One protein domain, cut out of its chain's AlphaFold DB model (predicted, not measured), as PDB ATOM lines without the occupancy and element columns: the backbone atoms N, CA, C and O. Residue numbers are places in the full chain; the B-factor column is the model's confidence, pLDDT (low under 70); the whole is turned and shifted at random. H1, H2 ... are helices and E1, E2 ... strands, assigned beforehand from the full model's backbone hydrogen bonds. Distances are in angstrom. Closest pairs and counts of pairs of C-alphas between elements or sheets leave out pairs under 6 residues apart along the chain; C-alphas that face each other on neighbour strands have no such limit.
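AT A GLANCE: This is residues 35 to 164 of the 568 residues of an uncharacterized protein of Coniochaeta sp. 2T2.1 (UniProt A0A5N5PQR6). This is a loose, elongated string of small parts: a strand hairpin, E1 and E2, near one end, then H1, then a small cluster of H2, H3 and H4, with H5 at the far end and H6 folding back from it with no helix touching it. Residues 35 to 44, before the hairpin, stand free and stick out to one side of the string. The printed part has 130 residues with two named strands followed by six named helices, E1 E2 H1 H2 H3 H4 H5 H6; the sheet, E1 - E2, is antiparallel and the class is mostly helix. The whole is loose, with a radius of gyration of the C-alphas of 20.1 A and spans of 63 by 40 by 32 A.

HOW THE PARTS SIT: Start with E1, residues 50 to 53, and E2, residues 56 to 61, an antiparallel hairpin at 139 degrees; look for N 51 and O 60, 2.8 A apart, and N 58 and O 51, 3.0 A apart, both within hydrogen-bond range. Next comes H1, residues 66 to 77, which only just touches H2, residues 85 to 96, with 3 pairs of C-alphas within 8 A; the closest are those of Gly 68 and Ile 85, 6.1 A, and the lines are about perpendicular at 86 degrees. H2 is the hub, touching three helices. It forms a helical hairpin with H3, residues 113 to 120, opposite ways at a shallow tilt of 33 degrees, only just short of steep; the closest C-alphas are those of Leu 93 and Val 116, 7.1 A. H4, residues 125 to 132, touches H2 at a steep tilt of 59 degrees, opposite ways, with the C-alphas of Arg 90 and Tyr 132 closest at 4.8 A. H3 and H4 only just touch, with 3 pairs within 8 A, closest at the C-alphas of Leu 117 and Pro 125, 7.1 A; they run the same way at a steep tilt of 46 degrees. Helix packing is mostly crossed, 1 of 4 touching pairs being at a shallow tilt. H5, residues 141 to 146, and H6, residues 153 to 162, are apart from each other, and H2 is apart from both H5 and H6. In H1 to H6 every O i to N i+4 pair is within hydrogen-bond range.

IN THESE COORDINATES: Find C-alpha 50 at (257.254, 213.344, 245.358), where E1 begins; E2 then measures 13.7 A. H1 is 16.6 A long, and H2 runs 16.9 A from C-alpha 85 at (245.850, 222.704, 259.050). H6, 14.4 A, ends at C-alpha 162, (233.831, 225.443, 267.965).

THE WHOLE: The C-alphas farthest apart are those of Glu 55 and Leu 146, 64.7 A. The printed part has no cut, and H2 to H3 is the long link. Of the printed part, mean pLDDT is 75.0; 25 residues are under 70, among them 97 to 111.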
ATOM      1  N   TRP A  35     275.794 215.816 264.689       90.12
ATOM      2  CA  TRP A  35     276.445 215.382 263.457       90.12
ATOM      3  C   TRP A  35     275.564 215.758 262.269       90.12
ATOM      4  O   TRP A  35     274.352 215.511 262.293       90.12
ATOM      5  N   MET A  36     276.158 216.364 261.244       90.38
ATOM      6  CA  MET A  36     275.450 216.732 260.020       90.38
ATOM      7  C   MET A  36     275.489 215.587 259.009       90.38
ATOM      8  O   MET A  36     276.543 215.043 258.710       90.38
ATOM      9  N   LEU A  37     274.321 215.227 258.479       91.31
ATOM     10  CA  LEU A  37     274.210 214.241 257.407       91.31
ATOM     11  C   LEU A  37     274.282 214.960 256.060       91.31
ATOM     12  O   LEU A  37     273.440 215.819 255.784       91.31
ATOM     13  N   ASP A  38     275.242 214.576 255.225       92.31
ATOM     14  CA  ASP A  38     275.397 215.152 253.893       92.31
ATOM     15  C   ASP A  38     274.353 214.617 252.905       92.31
ATOM     16  O   ASP A  38     274.006 213.427 252.881       92.31
ATOM     17  N   TRP A  39     273.851 215.524 252.066       92.75
ATOM     18  CA  TRP A  39     272.938 215.197 250.976       92.75
ATOM     19  C   TRP A  39     273.697 214.585 249.801       92.75
ATOM     20  O   TRP A  39     274.814 214.981 249.484       92.75
ATOM     21  N   ASP A  40     273.056 213.641 249.125       92.62
ATOM     22  CA  ASP A  40     273.523 213.133 247.841       92.62
ATOM     23  C   ASP A  40     273.277 214.180 246.737       92.62
ATOM     24  O   ASP A  40     272.184 214.752 246.652       92.62
ATOM     25  N   ASP A  41     274.258 214.415 245.859       92.94
ATOM     26  CA  ASP A  41     274.158 215.416 244.782       92.94
ATOM     27  C   ASP A  41     272.962 215.161 243.851       92.94
ATOM     28  O   ASP A  41     272.341 216.095 243.332       92.94
ATOM     29  N   SER A  42     272.589 213.890 243.656       88.81
ATOM     30  CA  SER A  42     271.424 213.521 242.847       88.81
ATOM     31  C   SER A  42     270.100 213.885 243.526       88.81
ATOM     32  O   SER A  42     269.103 214.143 242.844       88.81
ATOM     33  N   ALA A  43     270.072 213.953 244.859       88.12
ATOM     34  CA  ALA A  43     268.879 214.272 245.634       88.12
ATOM     35  C   ALA A  43     268.511 215.758 245.552       88.12
ATOM     36  O   ALA A  43     267.327 216.090 245.589       88.12
ATOM     37  N   LEU A  44     269.496 216.641 245.356       86.00
ATOM     38  CA  LEU A  44     269.288 218.092 245.259       86.00
ATOM     39  C   LEU A  44     268.407 218.500 244.067       86.00
ATOM     40  O   LEU A  44     267.775 219.554 244.094       86.00
ATOM     41  N   LYS A  45     268.337 217.660 243.027       88.06
ATOM     42  CA  LYS A  45     267.515 217.889 241.825       88.06
ATOM     43  C   LYS A  45     266.127 217.248 241.904       88.06
ATOM     44  O   LYS A  45     265.340 217.386 240.969       88.06
ATOM     45  N   ARG A  46     265.824 216.519 242.981       87.44
ATOM     46  CA  ARG A  46     264.594 215.733 243.132       87.44
ATOM     47  C   ARG A  46     263.638 216.396 244.120       87.44
ATOM     48  O   ARG A  46     264.073 217.028 245.082       87.44
ATOM     49  N   PRO A  47     262.317 216.248 243.936       86.56
ATOM     50  CA  PRO A  47     261.363 216.785 244.890       86.56
ATOM     51  C   PRO A  47     261.485 216.067 246.238       86.56
ATOM     52  O   PRO A  47     261.393 214.841 246.312       86.56
ATOM     53  N   VAL A  48     261.582 216.840 247.324       78.56
ATOM     54  CA  VAL A  48     261.518 216.297 248.692       78.56
ATOM     55  C   VAL A  48     260.193 215.571 248.912       78.56
ATOM     56  O   VAL A  48     260.175 214.497 249.495       78.56
ATOM     57  N   PHE A  49     259.076 216.113 248.419       80.06
ATOM     58  CA  PHE A  49     257.757 215.483 248.499       80.06
ATOM     59  C   PHE A  49     257.283 215.045 247.111       80.06
ATOM     60  O   PHE A  49     256.525 215.785 246.473       80.06
ATOM     61  N   PRO A  50     257.710 213.861 246.636       81.25
ATOM     62  CA  PRO A  50     257.254 213.344 245.358       81.25
ATOM     63  C   PRO A  50     255.762 213.009 245.418       81.25
ATOM     64  O   PRO A  50     255.210 212.638 246.466       81.25
ATOM     65  N   GLN A  51     255.104 213.122 244.274       82.38
ATOM     66  CA  GLN A  51     253.765 212.605 244.080       82.38
ATOM     67  C   GLN A  51     253.794 211.069 244.068       82.38
ATOM     68  O   GLN A  51     254.760 210.427 243.658       82.38
ATOM     69  N   TRP A  52     252.708 210.487 244.566       77.88
ATOM     70  CA  TRP A  52     252.483 209.049 244.616       77.88
ATOM     71  C   TRP A  52     251.237 208.736 243.794       77.88
ATOM     72  O   TRP A  52     250.163 209.263 244.090       77.88
ATOM     73  N   THR A  53     251.390 207.922 242.756       75.69
ATOM     74  CA  THR A  53     250.304 207.422 241.910       75.69
ATOM     75  C   THR A  53     249.998 205.963 242.249       75.69
ATOM     76  O   THR A  53     250.633 205.359 243.119       75.69
ATOM     77  N   VAL A  54     249.007 205.378 241.573       68.31
ATOM     78  CA  VAL A  54     248.693 203.947 241.724       68.31
ATOM     79  C   VAL A  54     249.803 203.049 241.165       68.31
ATOM     80  O   VAL A  54     249.891 201.880 241.533       68.31
ATOM     81  N   GLU A  55     250.662 203.593 240.304       70.19
ATOM     82  CA  GLU A  55     251.855 202.947 239.763       70.19
ATOM     83  C   GLU A  55     253.091 203.113 240.654       70.19
ATOM     84  O   GLU A  55     254.080 202.416 240.446       70.19
ATOM     85  N   GLY A  56     253.023 203.984 241.662       72.81
ATOM     86  CA  GLY A  56     254.090 204.213 242.626       72.81
ATOM     87  C   GLY A  56     254.553 205.665 242.667       72.81
ATOM     88  O   GLY A  56     253.822 206.600 242.347       72.81
ATOM     89  N   ARG A  57     255.781 205.863 243.138       79.06
ATOM     90  CA  ARG A  57     256.404 207.182 243.241       79.06
ATOM     91  C   ARG A  57     256.719 207.738 241.852       79.06
ATOM     92  O   ARG A  57     257.321 207.048 241.036       79.06
ATOM     93  N   VAL A  58     256.417 209.016 241.641       84.12
ATOM     94  CA  VAL A  58     256.881 209.782 240.477       84.12
ATOM     95  C   VAL A  58     257.709 210.978 240.940       84.12
ATOM     96  O   VAL A  58     257.412 211.590 241.967       84.12
ATOM     97  N   GLU A  59     258.749 211.343 240.188       85.00
ATOM     98  CA  GLU A  59     259.642 212.477 240.498       85.00
ATOM     99  C   GLU A  59     259.005 213.835 240.146       85.00
ATOM    100  O   GLU A  59     259.642 214.734 239.609       85.00
ATOM    101  N   VAL A  60     257.718 213.986 240.460       87.31
ATOM    102  CA  VAL A  60     256.948 215.219 240.298       87.31
ATOM    103  C   VAL A  60     256.651 215.774 241.692       87.31
ATOM    104  O   VAL A  60     256.183 215.017 242.547       87.31
ATOM    105  N   PRO A  61     256.912 217.062 241.971       86.06
ATOM    106  CA  PRO A  61     256.591 217.650 243.266       86.06
ATOM    107  C   PRO A  61     255.081 217.636 243.521       86.06
ATOM    108  O   PRO A  61     254.277 217.953 242.644       86.06
ATOM    109  N   LYS A  62     254.679 217.315 244.755       82.69
ATOM    110  CA  LYS A  62     253.288 217.498 245.187       82.69
ATOM    111  C   LYS A  62     252.872 218.971 245.069       82.69
ATOM    112  O   LYS A  62     253.625 219.876 245.417       82.69
ATOM    113  N   ASN A  63     251.623 219.196 244.662       81.94
ATOM    114  CA  ASN A  63     250.988 220.516 244.685       81.94
ATOM    115  C   ASN A  63     251.012 221.110 246.110       81.94
ATOM    116  O   ASN A  63     250.730 220.401 247.077       81.94
ATOM    117  N   ALA A  64     251.253 222.419 246.232       78.00
ATOM    118  CA  ALA A  64     251.199 223.175 247.486       78.00
ATOM    119  C   ALA A  64     249.898 222.961 248.290       78.00
ATOM    120  O   ALA A  64     249.916 222.992 249.520       78.00
ATOM    121  N   LYS A  65     248.768 222.691 247.619       81.19
ATOM    122  CA  LYS A  65     247.473 222.414 248.269       81.19
ATOM    123  C   LYS A  65     247.313 220.972 248.769       81.19
ATOM    124  O   LYS A  65     246.433 220.716 249.585       81.19
ATOM    125  N   ALA A  66     248.146 220.031 248.315       81.06
ATOM    126  CA  ALA A  66     247.963 218.603 248.585       81.06
ATOM    127  C   ALA A  66     247.974 218.287 250.087       81.06
ATOM    128  O   ALA A  66     247.099 217.579 250.568       81.06
ATOM    129  N   TRP A  67     248.906 218.875 250.841       78.19
ATOM    130  CA  TRP A  67     248.988 218.664 252.288       78.19
ATOM    131  C   TRP A  67     247.756 219.189 253.039       78.19
ATOM    132  O   TRP A  67     247.254 218.535 253.950       78.19
ATOM    133  N   GLY A  68     247.250 220.364 252.648       81.88
ATOM    134  CA  GLY A  68     246.038 220.935 253.239       81.88
ATOM    135  C   GLY A  68     244.804 220.070 252.975       81.88
ATOM    136  O   GLY A  68     244.006 219.852 253.886       81.88
ATOM    137  N   ASN A  69     244.693 219.529 251.760       83.56
ATOM    138  CA  ASN A  69     243.620 218.614 251.381       83.56
ATOM    139  C   ASN A  69     243.709 217.293 252.162       83.56
ATOM    140  O   ASN A  69     242.722 216.889 252.772       83.56
ATOM    141  N   ASP A  70     244.898 216.679 252.225       83.00
ATOM    142  CA  ASP A  70     245.144 215.438 252.975       83.00
ATOM    143  C   ASP A  70     244.754 215.607 254.459       83.00
ATOM    144  O   ASP A  70     244.057 214.761 255.029       83.00
ATOM    145  N   ALA A  71     245.139 216.736 255.069       82.50
ATOM    146  CA  ALA A  71     244.794 217.072 256.448       82.50
ATOM    147  C   ALA A  71     243.282 217.263 256.654       82.50
ATOM    148  O   ALA A  71     242.727 216.742 257.623       82.50
ATOM    149  N   SER A  72     242.610 217.965 255.736       83.19
ATOM    150  CA  SER A  72     241.153 218.130 255.776       83.19
ATOM    151  C   SER A  72     240.436 216.782 255.680       83.19
ATOM    152  O   SER A  72     239.491 216.520 256.424       83.19
ATOM    153  N   ASP A  73     240.912 215.885 254.821       81.88
ATOM    154  CA  ASP A  73     240.322 214.559 254.664       81.88
ATOM    155  C   ASP A  73     240.564 213.665 255.888       81.88
ATOM    156  O   ASP A  73     239.674 212.905 256.275       81.88
ATOM    157  N   TRP A  74     241.731 213.753 256.543       83.50
ATOM    158  CA  TRP A  74     241.949 213.087 257.836       83.50
ATOM    159  C   TRP A  74     240.998 213.612 258.905       83.50
ATOM    160  O   TRP A  74     240.419 212.818 259.643       83.50
ATOM    161  N   ALA A  75     240.794 214.926 258.955       81.88
ATOM    162  CA  ALA A  75     239.896 215.538 259.916       81.88
ATOM    163  C   ALA A  75     238.440 215.085 259.716       81.88
ATOM    164  O   ALA A  75     237.810 214.635 260.675       81.88
ATOM    165  N   LYS A  76     237.945 215.084 258.470       79.44
ATOM    166  CA  LYS A  76     236.608 214.566 258.121       79.44
ATOM    167  C   LYS A  76     236.433 213.113 258.556       79.44
ATOM    168  O   LYS A  76     235.420 212.778 259.167       79.44
ATOM    169  N   ARG A  77     237.442 212.263 258.317       78.62
ATOM    170  CA  ARG A  77     237.446 210.856 258.764       78.62
ATOM    171  C   ARG A  77     237.397 210.704 260.285       78.62
ATOM    172  O   ARG A  77     236.820 209.741 260.773       78.62
ATOM    173  N   ALA A  78     237.967 211.649 261.027       79.81
ATOM    174  CA  ALA A  78     237.928 211.682 262.490       79.81
ATOM    175  C   ALA A  78     236.656 212.347 263.070       79.81
ATOM    176  O   ALA A  78     236.531 212.480 264.295       79.81
ATOM    177  N   GLY A  79     235.712 212.747 262.207       79.88
ATOM    178  CA  GLY A  79     234.445 213.379 262.580       79.88
ATOM    179  C   GLY A  79     234.528 214.895 262.761       79.88
ATOM    180  O   GLY A  79     233.665 215.469 263.417       79.88
ATOM    181  N   TYR A  80     235.563 215.554 262.236       81.81
ATOM    182  CA  TYR A  80     235.695 217.011 262.270       81.81
ATOM    183  C   TYR A  80     235.304 217.625 260.923       81.81
ATOM    184  O   TYR A  80     235.850 217.264 259.878       81.81
ATOM    185  N   PHE A  81     234.406 218.609 260.952       75.06
ATOM    186  CA  PHE A  81     233.940 219.329 259.767       75.06
ATOM    187  C   PHE A  81     234.477 220.761 259.796       75.06
ATOM    188  O   PHE A  81     234.340 221.456 260.796       75.06
ATOM    189  N   GLY A  82     235.141 221.189 258.718       70.88
ATOM    190  CA  GLY A  82     235.760 222.521 258.636       70.88
ATOM    191  C   GLY A  82     237.136 222.646 259.303       70.88
ATOM    192  O   GLY A  82     237.711 223.731 259.324       70.88
ATOM    193  N   LEU A  83     237.708 221.547 259.810       76.25
ATOM    194  CA  LEU A  83     239.040 221.573 260.402       76.25
ATOM    195  C   LEU A  83     240.132 221.599 259.323       76.25
ATOM    196  O   LEU A  83     240.289 220.655 258.544       76.25
ATOM    197  N   ALA A  84     240.910 222.681 259.305       74.62
ATOM    198  CA  ALA A  84     242.056 222.865 258.418       74.62
ATOM    199  C   ALA A  84     243.383 222.789 259.188       74.62
ATOM    200  O   ALA A  84     243.427 222.935 260.409       74.62
ATOM    201  N   ILE A  85     244.500 222.668 258.461       76.06
ATOM    202  CA  ILE A  85     245.850 222.704 259.050       76.06
ATOM    203  C   ILE A  85     246.112 223.993 259.856       76.06
ATOM    204  O   ILE A  85     246.892 223.990 260.806       76.06
ATOM    205  N   HIS A  86     245.422 225.088 259.515       76.25
ATOM    206  CA  HIS A  86     245.474 226.349 260.256       76.25
ATOM    207  C   HIS A  86     244.983 226.218 261.699       76.25
ATOM    208  O   HIS A  86     245.541 226.877 262.570       76.25
ATOM    209  N   ALA A  87     244.018 225.340 261.980       75.94
ATOM    210  CA  ALA A  87     243.534 225.118 263.339       75.94
ATOM    211  C   ALA A  87     244.596 224.443 264.220       75.94
ATOM    212  O   ALA A  87     244.799 224.850 265.359       75.94
ATOM    213  N   VAL A  88     245.344 223.479 263.669       77.00
ATOM    214  CA  VAL A  88     246.483 222.857 264.367       77.00
ATOM    215  C   VAL A  88     247.566 223.897 264.654       77.00
ATOM    216  O   VAL A  88     248.091 223.958 265.761       77.00
ATOM    217  N   ARG A  89     247.883 224.755 263.674       76.38
ATOM    218  CA  ARG A  89     248.861 225.840 263.858       76.38
ATOM    219  C   ARG A  89     248.404 226.852 264.913       76.38
ATOM    220  O   ARG A  89     249.222 227.248 265.734       76.38
ATOM    221  N   ARG A  90     247.122 227.233 264.910       77.31
ATOM    222  CA  ARG A  90     246.497 228.104 265.919       77.31
ATOM    223  C   ARG A  90     246.655 227.527 267.324       77.31
ATOM    224  O   ARG A  90     247.139 228.227 268.200       77.31
ATOM    225  N   GLU A  91     246.330 226.252 267.524       77.38
ATOM    226  CA  GLU A  91     246.442 225.605 268.839       77.38
ATOM    227  C   GLU A  91     247.885 225.593 269.362       77.38
ATOM    228  O   GLU A  91     248.130 225.918 270.522       77.38
ATOM    229  N   ILE A  92     248.865 225.291 268.505       77.88
ATOM    230  CA  ILE A  92     250.277 225.333 268.909       77.88
ATOM    231  C   ILE A  92     250.690 226.766 269.273       77.88
ATOM    232  O   ILE A  92     251.384 226.955 270.265       77.88
ATOM    233  N   LEU A  93     250.252 227.778 268.519       76.75
ATOM    234  CA  LEU A  93     250.564 229.180 268.819       76.75
ATOM    235  C   LEU A  93     249.931 229.659 270.127       76.75
ATOM    236  O   LEU A  93     250.582 230.388 270.868       76.75
ATOM    237  N   ILE A  94     248.714 229.211 270.442       72.50
ATOM    238  CA  ILE A  94     248.076 229.495 271.732       72.50
ATOM    239  C   ILE A  94     248.879 228.866 272.874       72.50
ATOM    240  O   ILE A  94     249.117 229.535 273.869       72.50
ATOM    241  N   ARG A  95     249.353 227.623 272.721       72.75
ATOM    242  CA  ARG A  95     250.192 226.955 273.735       72.75
ATOM    243  C   ARG A  95     251.571 227.581 273.891       72.75
ATOM    244  O   ARG A  95     252.097 227.612 274.988       72.75
ATOM    245  N   VAL A  96     252.165 228.076 272.807       70.62
ATOM    246  CA  VAL A  96     253.416 228.847 272.883       70.62
ATOM    247  C   VAL A  96     253.183 230.175 273.608       70.62
ATOM    248  O   VAL A  96     254.108 230.697 274.211       70.62
ATOM    249  N   ASN A  97     251.964 230.710 273.578       61.12
ATOM    250  CA  ASN A  97     251.586 231.956 274.240       61.12
ATOM    251  C   ASN A  97     250.882 231.750 275.601       61.12
ATOM    252  O   ASN A  97     250.401 232.722 276.172       61.12
ATOM    253  N   GLY A  98     250.762 230.514 276.096       55.91
ATOM    254  CA  GLY A  98     250.017 230.182 277.314       55.91
ATOM    255  C   GLY A  98     250.782 229.222 278.224       55.91
ATOM    256  O   GLY A  98     251.714 228.551 277.784       55.91
ATOM    257  N   GLU A  99     250.391 229.155 279.496       51.34
ATOM    258  CA  GLU A  99     250.961 228.223 280.475       51.34
ATOM    259  C   GLU A  99     250.724 226.764 280.046       51.34
ATOM    260  O   GLU A  99     249.604 226.339 279.751       51.34
ATOM    261  N   THR A 100     251.786 225.964 280.012       44.25
ATOM    262  CA  THR A 100     251.676 224.510 279.869       44.25
ATOM    263  C   THR A 100     251.096 223.898 281.142       44.25
ATOM    264  O   THR A 100     251.661 224.066 282.219       44.25
ATOM    265  N   GLN A 101     250.022 223.113 281.005       45.44
ATOM    266  CA  GLN A 101     249.564 222.165 282.024       45.44
ATOM    267  C   GLN A 101     250.653 221.112 282.285       45.44
ATOM    268  O   GLN A 101     250.715 220.065 281.641       45.44
ATOM    269  N   SER A 102     251.527 221.392 283.237       42.62
ATOM    270  CA  SER A 102     252.264 220.382 283.981       42.62
ATOM    271  C   SER A 102     252.444 220.907 285.393       42.62
ATOM    272  O   SER A 102     252.705 222.095 285.557       42.62
ATOM    273  N   ASP A 103     252.318 220.036 286.391       42.94
ATOM    274  CA  ASP A 103     252.417 220.311 287.835       42.94
ATOM    275  C   ASP A 103     253.803 220.812 288.312       42.94
ATOM    276  O   ASP A 103     254.221 220.592 289.446       42.94
ATOM    277  N   GLN A 104     254.539 221.508 287.453       40.59
ATOM    278  CA  GLN A 104     255.745 222.253 287.767       40.59
ATOM    279  C   GLN A 104     255.532 223.692 287.314       40.59
ATOM    280  O   GLN A 104     255.558 223.998 286.125       40.59
ATOM    281  N   TYR A 105     255.302 224.552 288.303       40.41
ATOM    282  CA  TYR A 105     255.311 226.002 288.178       40.41
ATOM    283  C   TYR A 105     256.531 226.464 287.367       40.41
ATOM    284  O   TYR A 105     257.667 226.395 287.835       40.41
ATOM    285  N   GLY A 106     256.280 226.949 286.156       40.16
ATOM    286  CA  GLY A 106     257.185 227.780 285.373       40.16
ATOM    287  C   GLY A 106     256.395 228.999 284.886       40.16
ATOM    288  O   GLY A 106     255.189 228.858 284.681       40.16
ATOM    289  N   PRO A 107     257.023 230.183 284.751       41.88
ATOM    290  CA  PRO A 107     256.328 231.384 284.295       41.88
ATOM    291  C   PRO A 107     255.848 231.197 282.847       41.88
ATOM    292  O   PRO A 107     256.162 230.175 282.228       41.88
ATOM    293  N   ASP A 108     255.114 232.185 282.312       51.78
ATOM    294  CA  ASP A 108     254.889 232.390 280.873       51.78
ATOM    295  C   ASP A 108     256.014 231.757 280.049       51.78
ATOM    296  O   ASP A 108     257.179 231.873 280.435       51.78
ATOM    297  N   SER A 109     255.711 231.147 278.898       58.22
ATOM    298  CA  SER A 109     256.691 230.456 278.033       58.22
ATOM    299  C   SER A 109     257.993 231.233 277.740       58.22
ATOM    300  O   SER A 109     258.919 230.690 277.135       58.22
ATOM    301  N   GLY A 110     258.052 232.519 278.103       59.31
ATOM    302  CA  GLY A 110     259.172 233.429 277.945       59.31
ATOM    303  C   GLY A 110     259.324 233.860 276.495       59.31
ATOM    304  O   GLY A 110     260.238 234.613 276.163       59.31
ATOM    305  N   ALA A 111     258.442 233.377 275.615       68.94
ATOM    306  CA  ALA A 111     258.476 233.664 274.203       68.94
ATOM    307  C   ALA A 111     257.983 235.093 273.968       68.94
ATOM    308  O   ALA A 111     256.800 235.402 274.077       68.94
ATOM    309  N   SER A 112     258.903 235.972 273.582       75.19
ATOM    310  CA  SER A 112     258.549 237.291 273.063       75.19
ATOM    311  C   SER A 112     257.612 237.167 271.858       75.19
ATOM    312  O   SER A 112     257.704 236.219 271.070       75.19
ATOM    313  N   ILE A 113     256.780 238.184 271.617       74.00
ATOM    314  CA  ILE A 113     255.931 238.242 270.417       74.00
ATOM    315  C   ILE A 113     256.744 238.071 269.121       74.00
ATOM    316  O   ILE A 113     256.282 237.457 268.164       74.00
ATOM    317  N   GLY A 114     258.000 238.533 269.104       76.94
ATOM    318  CA  GLY A 114     258.930 238.319 267.994       76.94
ATOM    319  C   GLY A 114     259.308 236.847 267.786       76.94
ATOM    320  O   GLY A 114     259.405 236.399 266.643       76.94
ATOM    321  N   GLN A 115     259.486 236.069 268.858       81.25
ATOM    322  CA  GLN A 115     259.693 234.617 268.780       81.25
ATOM    323  C   GLN A 115     258.420 233.891 268.340       81.25
ATOM    324  O   GLN A 115     258.507 233.011 267.486       81.25
ATOM    325  N   VAL A 116     257.248 234.303 268.836       78.00
ATOM    326  CA  VAL A 116     255.949 233.765 268.397       78.00
ATOM    327  C   VAL A 116     255.738 234.009 266.900       78.00
ATOM    328  O   VAL A 116     255.371 233.091 266.171       78.00
ATOM    329  N   LEU A 117     256.047 235.211 266.407       80.38
ATOM    330  CA  LEU A 117     255.968 235.559 264.986       80.38
ATOM    331  C   LEU A 117     256.942 234.743 264.129       80.38
ATOM    332  O   LEU A 117     256.539 234.175 263.111       80.38
ATOM    333  N   LYS A 118     258.200 234.598 264.570       83.38
ATOM    334  CA  LYS A 118     259.184 233.724 263.906       83.38
ATOM    335  C   LYS A 118     258.708 232.273 263.859       83.38
ATOM    336  O   LYS A 118     258.769 231.654 262.799       83.38
ATOM    337  N   PHE A 119     258.183 231.752 264.965       80.19
ATOM    338  CA  PHE A 119     257.646 230.396 265.053       80.19
ATOM    339  C   PHE A 119     256.402 230.202 264.168       80.19
ATOM    340  O   PHE A 119     256.268 229.188 263.482       80.19
ATOM    341  N   ALA A 120     255.529 231.209 264.088       77.38
ATOM    342  CA  ALA A 120     254.396 231.234 263.166       77.38
ATOM    343  C   ALA A 120     254.818 231.345 261.686       77.38
ATOM    344  O   ALA A 120     253.974 231.167 260.800       77.38
ATOM    345  N   ALA A 121     256.099 231.623 261.411       81.75
ATOM    346  CA  ALA A 121     256.627 232.024 260.112       81.75
ATOM    347  C   ALA A 121     255.884 233.246 259.534       81.75
ATOM    348  O   ALA A 121     255.577 233.297 258.344       81.75
ATOM    349  N   GLN A 122     255.564 234.221 260.391       79.75
ATOM    350  CA  GLN A 122     254.885 235.465 260.035       79.75
ATOM    351  C   GLN A 122     255.757 236.665 260.388       79.75
ATOM    352  O   GLN A 122     256.405 236.695 261.427       79.75
ATOM    353  N   LYS A 123     255.754 237.681 259.524       78.94
ATOM    354  CA  LYS A 123     256.432 238.958 259.797       78.94
ATOM    355  C   LYS A 123     255.479 240.027 260.337       78.94
ATOM    356  O   LYS A 123     255.938 240.988 260.939       78.94
ATOM    357  N   ASN A 124     254.172 239.864 260.117       81.81
ATOM    358  CA  ASN A 124     253.158 240.860 260.446       81.81
ATOM    359  C   ASN A 124     252.333 240.442 261.687       81.81
ATOM    360  O   ASN A 124     251.629 239.429 261.619       81.81
ATOM    361  N   PRO A 125     252.360 241.223 262.784       77.50
ATOM    362  CA  PRO A 125     251.532 240.994 263.970       77.50
ATOM    363  C   PRO A 125     250.022 240.965 263.704       77.50
ATOM    364  O   PRO A 125     249.310 240.198 264.349       77.50
ATOM    365  N   SER A 126     249.513 241.735 262.735       79.88
ATOM    366  CA  SER A 126     248.070 241.753 262.452       79.88
ATOM    367  C   SER A 126     247.575 240.421 261.889       79.88
ATOM    368  O   SER A 126     246.467 239.983 262.190       79.88
ATOM    369  N   VAL A 127     248.425 239.726 261.128       77.44
ATOM    370  CA  VAL A 127     248.125 238.392 260.601       77.44
ATOM    371  C   VAL A 127     248.022 237.378 261.740       77.44
ATOM    372  O   VAL A 127     247.128 236.533 261.715       77.44
ATOM    373  N   LEU A 128     248.899 237.475 262.748       74.50
ATOM    374  CA  LEU A 128     248.842 236.634 263.946       74.50
ATOM    375  C   LEU A 128     247.503 236.822 264.673       74.50
ATOM    376  O   LEU A 128     246.810 235.834 264.899       74.50
ATOM    377  N   GLY A 129     247.106 238.069 264.945       70.56
ATOM    378  CA  GLY A 129     245.833 238.382 265.600       70.56
ATOM    379  C   GLY A 129     244.610 237.891 264.823       70.56
ATOM    380  O   GLY A 129     243.809 237.136 265.358       70.56
ATOM    381  N   ASN A 130     244.508 238.246 263.540       72.44
ATOM    382  CA  ASN A 130     243.287 238.028 262.755       72.44
ATOM    383  C   ASN A 130     243.094 236.581 262.274       72.44
ATOM    384  O   ASN A 130     241.970 236.161 262.009       72.44
ATOM    385  N   HIS A 131     244.177 235.820 262.087       69.88
ATOM    386  CA  HIS A 131     244.095 234.488 261.473       69.88
ATOM    387  C   HIS A 131     244.539 233.351 262.394       69.88
ATOM    388  O   HIS A 131     244.102 232.209 262.202       69.88
ATOM    389  N   TYR A 132     245.382 233.624 263.390       68.88
ATOM    390  CA  TYR A 132     246.051 232.582 264.168       68.88
ATOM    391  C   TYR A 132     245.754 232.616 265.661       68.88
ATOM    392  O   TYR A 132     245.862 231.560 266.273       68.88
ATOM    393  N   LEU A 133     245.353 233.746 266.235       70.19
ATOM    394  CA  LEU A 133     244.762 233.775 267.568       70.19
ATOM    395  C   LEU A 133     243.270 233.430 267.468       70.19
ATOM    396  O   LEU A 133     242.649 233.570 266.414       70.19
ATOM    397  N   HIS A 134     242.720 232.855 268.533       67.75
ATOM    398  CA  HIS A 134     241.282 232.616 268.621       67.75
ATOM    399  C   HIS A 134     240.614 233.880 269.169       67.75
ATOM    400  O   HIS A 134     241.168 234.504 270.068       67.75
ATOM    401  N   ASP A 135     239.390 234.186 268.734       68.81
ATOM    402  CA  ASP A 135     238.589 235.315 269.250       68.81
ATOM    403  C   ASP A 135     238.246 235.194 270.749       68.81
ATOM    404  O   ASP A 135     237.678 236.101 271.350       68.81
ATOM    405  N   LEU A 136     238.565 234.047 271.361       68.81
ATOM    406  CA  LEU A 136     238.333 233.795 272.773       68.81
ATOM    407  C   LEU A 136     239.593 234.179 273.536       68.81
ATOM    408  O   LEU A 136     240.648 233.570 273.345       68.81
ATOM    409  N   THR A 137     239.459 235.162 274.421       68.00
ATOM    410  CA  THR A 137     240.519 235.517 275.359       68.00
ATOM    411  C   THR A 137     240.765 234.374 276.344       68.00
ATOM    412  O   THR A 137     239.831 233.747 276.847       68.00
ATOM    413  N   THR A 138     242.038 234.087 276.606       66.25
ATOM    414  CA  THR A 138     242.479 233.198 277.693       66.25
ATOM    415  C   THR A 138     242.642 233.941 279.013       66.25
ATOM    416  O   THR A 138     243.005 233.330 280.011       66.25
ATOM    417  N   VAL A 139     242.415 235.258 279.017       69.50
ATOM    418  CA  VAL A 139     242.507 236.084 280.218       69.50
ATOM    419  C   VAL A 139     241.281 235.824 281.079       69.50
ATOM    420  O   VAL A 139     240.167 236.235 280.750       69.50
ATOM    421  N   ASP A 140     241.503 235.165 282.209       71.94
ATOM    422  CA  ASP A 140     240.508 235.052 283.264       71.94
ATOM    423  C   ASP A 140     240.482 236.355 284.073       71.94
ATOM    424  O   ASP A 140     241.193 236.514 285.063       71.94
ATOM    425  N   GLY A 141     239.669 237.315 283.620       74.56
ATOM    426  CA  GLY A 141     239.586 238.641 284.234       74.56
ATOM    427  C   GLY A 141     239.178 238.615 285.711       74.56
ATOM    428  O   GLY A 141     239.657 239.444 286.482       74.56
ATOM    429  N   ALA A 142     238.349 237.649 286.123       77.62
ATOM    430  CA  ALA A 142     237.970 237.488 287.524       77.62
ATOM    431  C   ALA A 142     239.168 237.017 288.355       77.62
ATOM    432  O   ALA A 142     239.453 237.599 289.400       77.62
ATOM    433  N   SER A 143     239.913 236.031 287.857       78.00
ATOM    434  CA  SER A 143     241.126 235.562 288.529       78.00
ATOM    435  C   SER A 143     242.225 236.620 288.565       78.00
ATOM    436  O   SER A 143     242.851 236.796 289.607       78.00
ATOM    437  N   CYS A 144     242.408 237.392 287.491       75.69
ATOM    438  CA  CYS A 144     243.333 238.526 287.475       75.69
ATOM    439  C   CYS A 144     242.956 239.592 288.512       75.69
ATOM    440  O   CYS A 144     243.831 240.101 289.206       75.69
ATOM    441  N   TYR A 145     241.666 239.923 288.636       79.38
ATOM    442  CA  TYR A 145     241.195 240.933 289.585       79.38
ATOM    443  C   TYR A 145     241.285 240.459 291.043       79.38
ATOM    444  O   TYR A 145     241.590 241.243 291.937       79.38
ATOM    445  N   LEU A 146     241.027 239.173 291.285       86.56
ATOM    446  CA  LEU A 146     240.955 238.584 292.625       86.56
ATOM    447  C   LEU A 146     242.261 237.906 293.073       86.56
ATOM    448  O   LEU A 146     242.298 237.330 294.158       86.56
ATOM    449  N   GLY A 147     243.316 237.935 292.252       78.75
ATOM    450  CA  GLY A 147     244.575 237.230 292.526       78.75
ATOM    451  C   GLY A 147     244.412 235.708 292.619       78.75
ATOM    452  O   GLY A 147     245.166 235.044 293.328       78.75
ATOM    453  N   MET A 148     243.400 235.153 291.951       80.31
ATOM    454  CA  MET A 148     243.114 233.719 291.956       80.31
ATOM    455  C   MET A 148     243.884 233.007 290.844       80.31
ATOM    456  O   MET A 148     244.388 233.623 289.904       80.31
ATOM    457  N   LYS A 149     243.954 231.676 290.933       76.50
ATOM    458  CA  LYS A 149     244.513 230.851 289.862       76.50
ATOM    459  C   LYS A 149     243.632 230.971 288.605       76.50
ATOM    460  O   LYS A 149     242.444 230.657 288.708       76.50
ATOM    461  N   PRO A 150     244.189 231.351 287.438       71.19
ATOM    462  CA  PRO A 150     243.428 231.450 286.198       71.19
ATOM    463  C   PRO A 150     242.753 230.130 285.828       71.19
ATOM    464  O   PRO A 150     243.369 229.061 285.881       71.19
ATOM    465  N   ARG A 151     241.488 230.202 285.415       71.31
ATOM    466  CA  ARG A 151     240.770 229.068 284.836       71.31
ATOM    467  C   ARG A 151     240.964 229.014 283.326       71.31
ATOM    468  O   ARG A 151     240.545 229.919 282.607       71.31
ATOM    469  N   THR A 152     241.569 227.933 282.840       68.38
ATOM    470  CA  THR A 152     241.784 227.687 281.402       68.38
ATOM    471  C   THR A 152     240.799 226.675 280.808       68.38
ATOM    472  O   THR A 152     240.657 226.612 279.587       68.38
ATOM    473  N   ASP A 153     240.101 225.919 281.657       71.44
ATOM    474  CA  ASP A 153     239.154 224.854 281.305       71.44
ATOM    475  C   ASP A 153     237.999 225.365 280.435       71.44
ATOM    476  O   ASP A 153     237.726 224.816 279.372       71.44
ATOM    477  N   LEU A 154     237.385 226.488 280.812       71.81
ATOM    478  CA  LEU A 154     236.274 227.069 280.055       71.81
ATOM    479  C   LEU A 154     236.685 227.485 278.641       71.81
ATOM    480  O   LEU A 154     235.961 227.235 277.675       71.81
ATOM    481  N   THR A 155     237.848 228.121 278.490       72.00
ATOM    482  CA  THR A 155     238.328 228.538 277.169       72.00
ATOM    483  C   THR A 155     238.679 227.323 276.304       72.00
ATOM    484  O   THR A 155     238.440 227.351 275.096       72.00
ATOM    485  N   GLU A 156     239.219 226.253 276.896       73.62
ATOM    486  CA  GLU A 156     239.462 224.973 276.215       73.62
ATOM    487  C   GLU A 156     238.156 224.290 275.780       73.62
ATOM    488  O   GLU A 156     238.065 223.816 274.641       73.62
ATOM    489  N   ASP A 157     237.120 224.310 276.619       77.25
ATOM    490  CA  ASP A 157     235.799 223.758 276.314       77.25
ATOM    491  C   ASP A 157     235.123 224.503 275.161       77.25
ATOM    492  O   ASP A 157     234.671 223.879 274.194       77.25
ATOM    493  N   PHE A 158     235.109 225.840 275.194       76.50
ATOM    494  CA  PHE A 158     234.549 226.641 274.104       76.50
ATOM    495  C   PHE A 158     235.317 226.441 272.792       76.50
ATOM    496  O   PHE A 158     234.694 226.292 271.739       76.50
ATOM    497  N   ARG A 159     236.655 226.360 272.833       74.50
ATOM    498  CA  ARG A 159     237.464 226.018 271.648       74.50
ATOM    499  C   ARG A 159     237.162 224.612 271.136       74.50
ATOM    500  O   ARG A 159     237.082 224.389 269.933       74.50
ATOM    501  N   THR A 160     236.961 223.647 272.025       73.94
ATOM    502  CA  THR A 160     236.596 222.281 271.631       73.94
ATOM    503  C   THR A 160     235.191 222.237 271.021       73.94
ATOM    504  O   THR A 160     234.961 221.516 270.046       73.94
ATOM    505  N   ALA A 161     234.261 223.048 271.527       75.19
ATOM    506  CA  ALA A 161     232.915 223.179 270.984       75.19
ATOM    507  C   ALA A 161     232.908 223.799 269.573       75.19
ATOM    508  O   ALA A 161     232.199 223.299 268.692       75.19
ATOM    509  N   THR A 162     233.735 224.821 269.304       74.44
ATOM    510  CA  THR A 162     233.831 225.443 267.965       74.44
ATOM    511  C   THR A 162     234.396 224.500 266.903       74.44
ATOM    512  O   THR A 162     234.095 224.661 265.721       74.44
ATOM    513  N   MET A 163     235.131 223.460 267.306       75.88
ATOM    514  CA  MET A 163     235.674 222.433 266.406       75.88
ATOM    515  C   MET A 163     234.608 221.466 265.866       75.88
ATOM    516  O   MET A 163     234.910 220.674 264.971       75.88
ATOM    517  N   ARG A 164     233.376 221.508 266.405       77.12
ATOM    518  CA  ARG A 164     232.185 220.783 265.915       77.12
ATOM    519  C   ARG A 164     232.443 219.308 265.596       77.12
ATOM    520  O   ARG A 164     231.977 218.782 264.584       77.12
TER     521      ARG A 164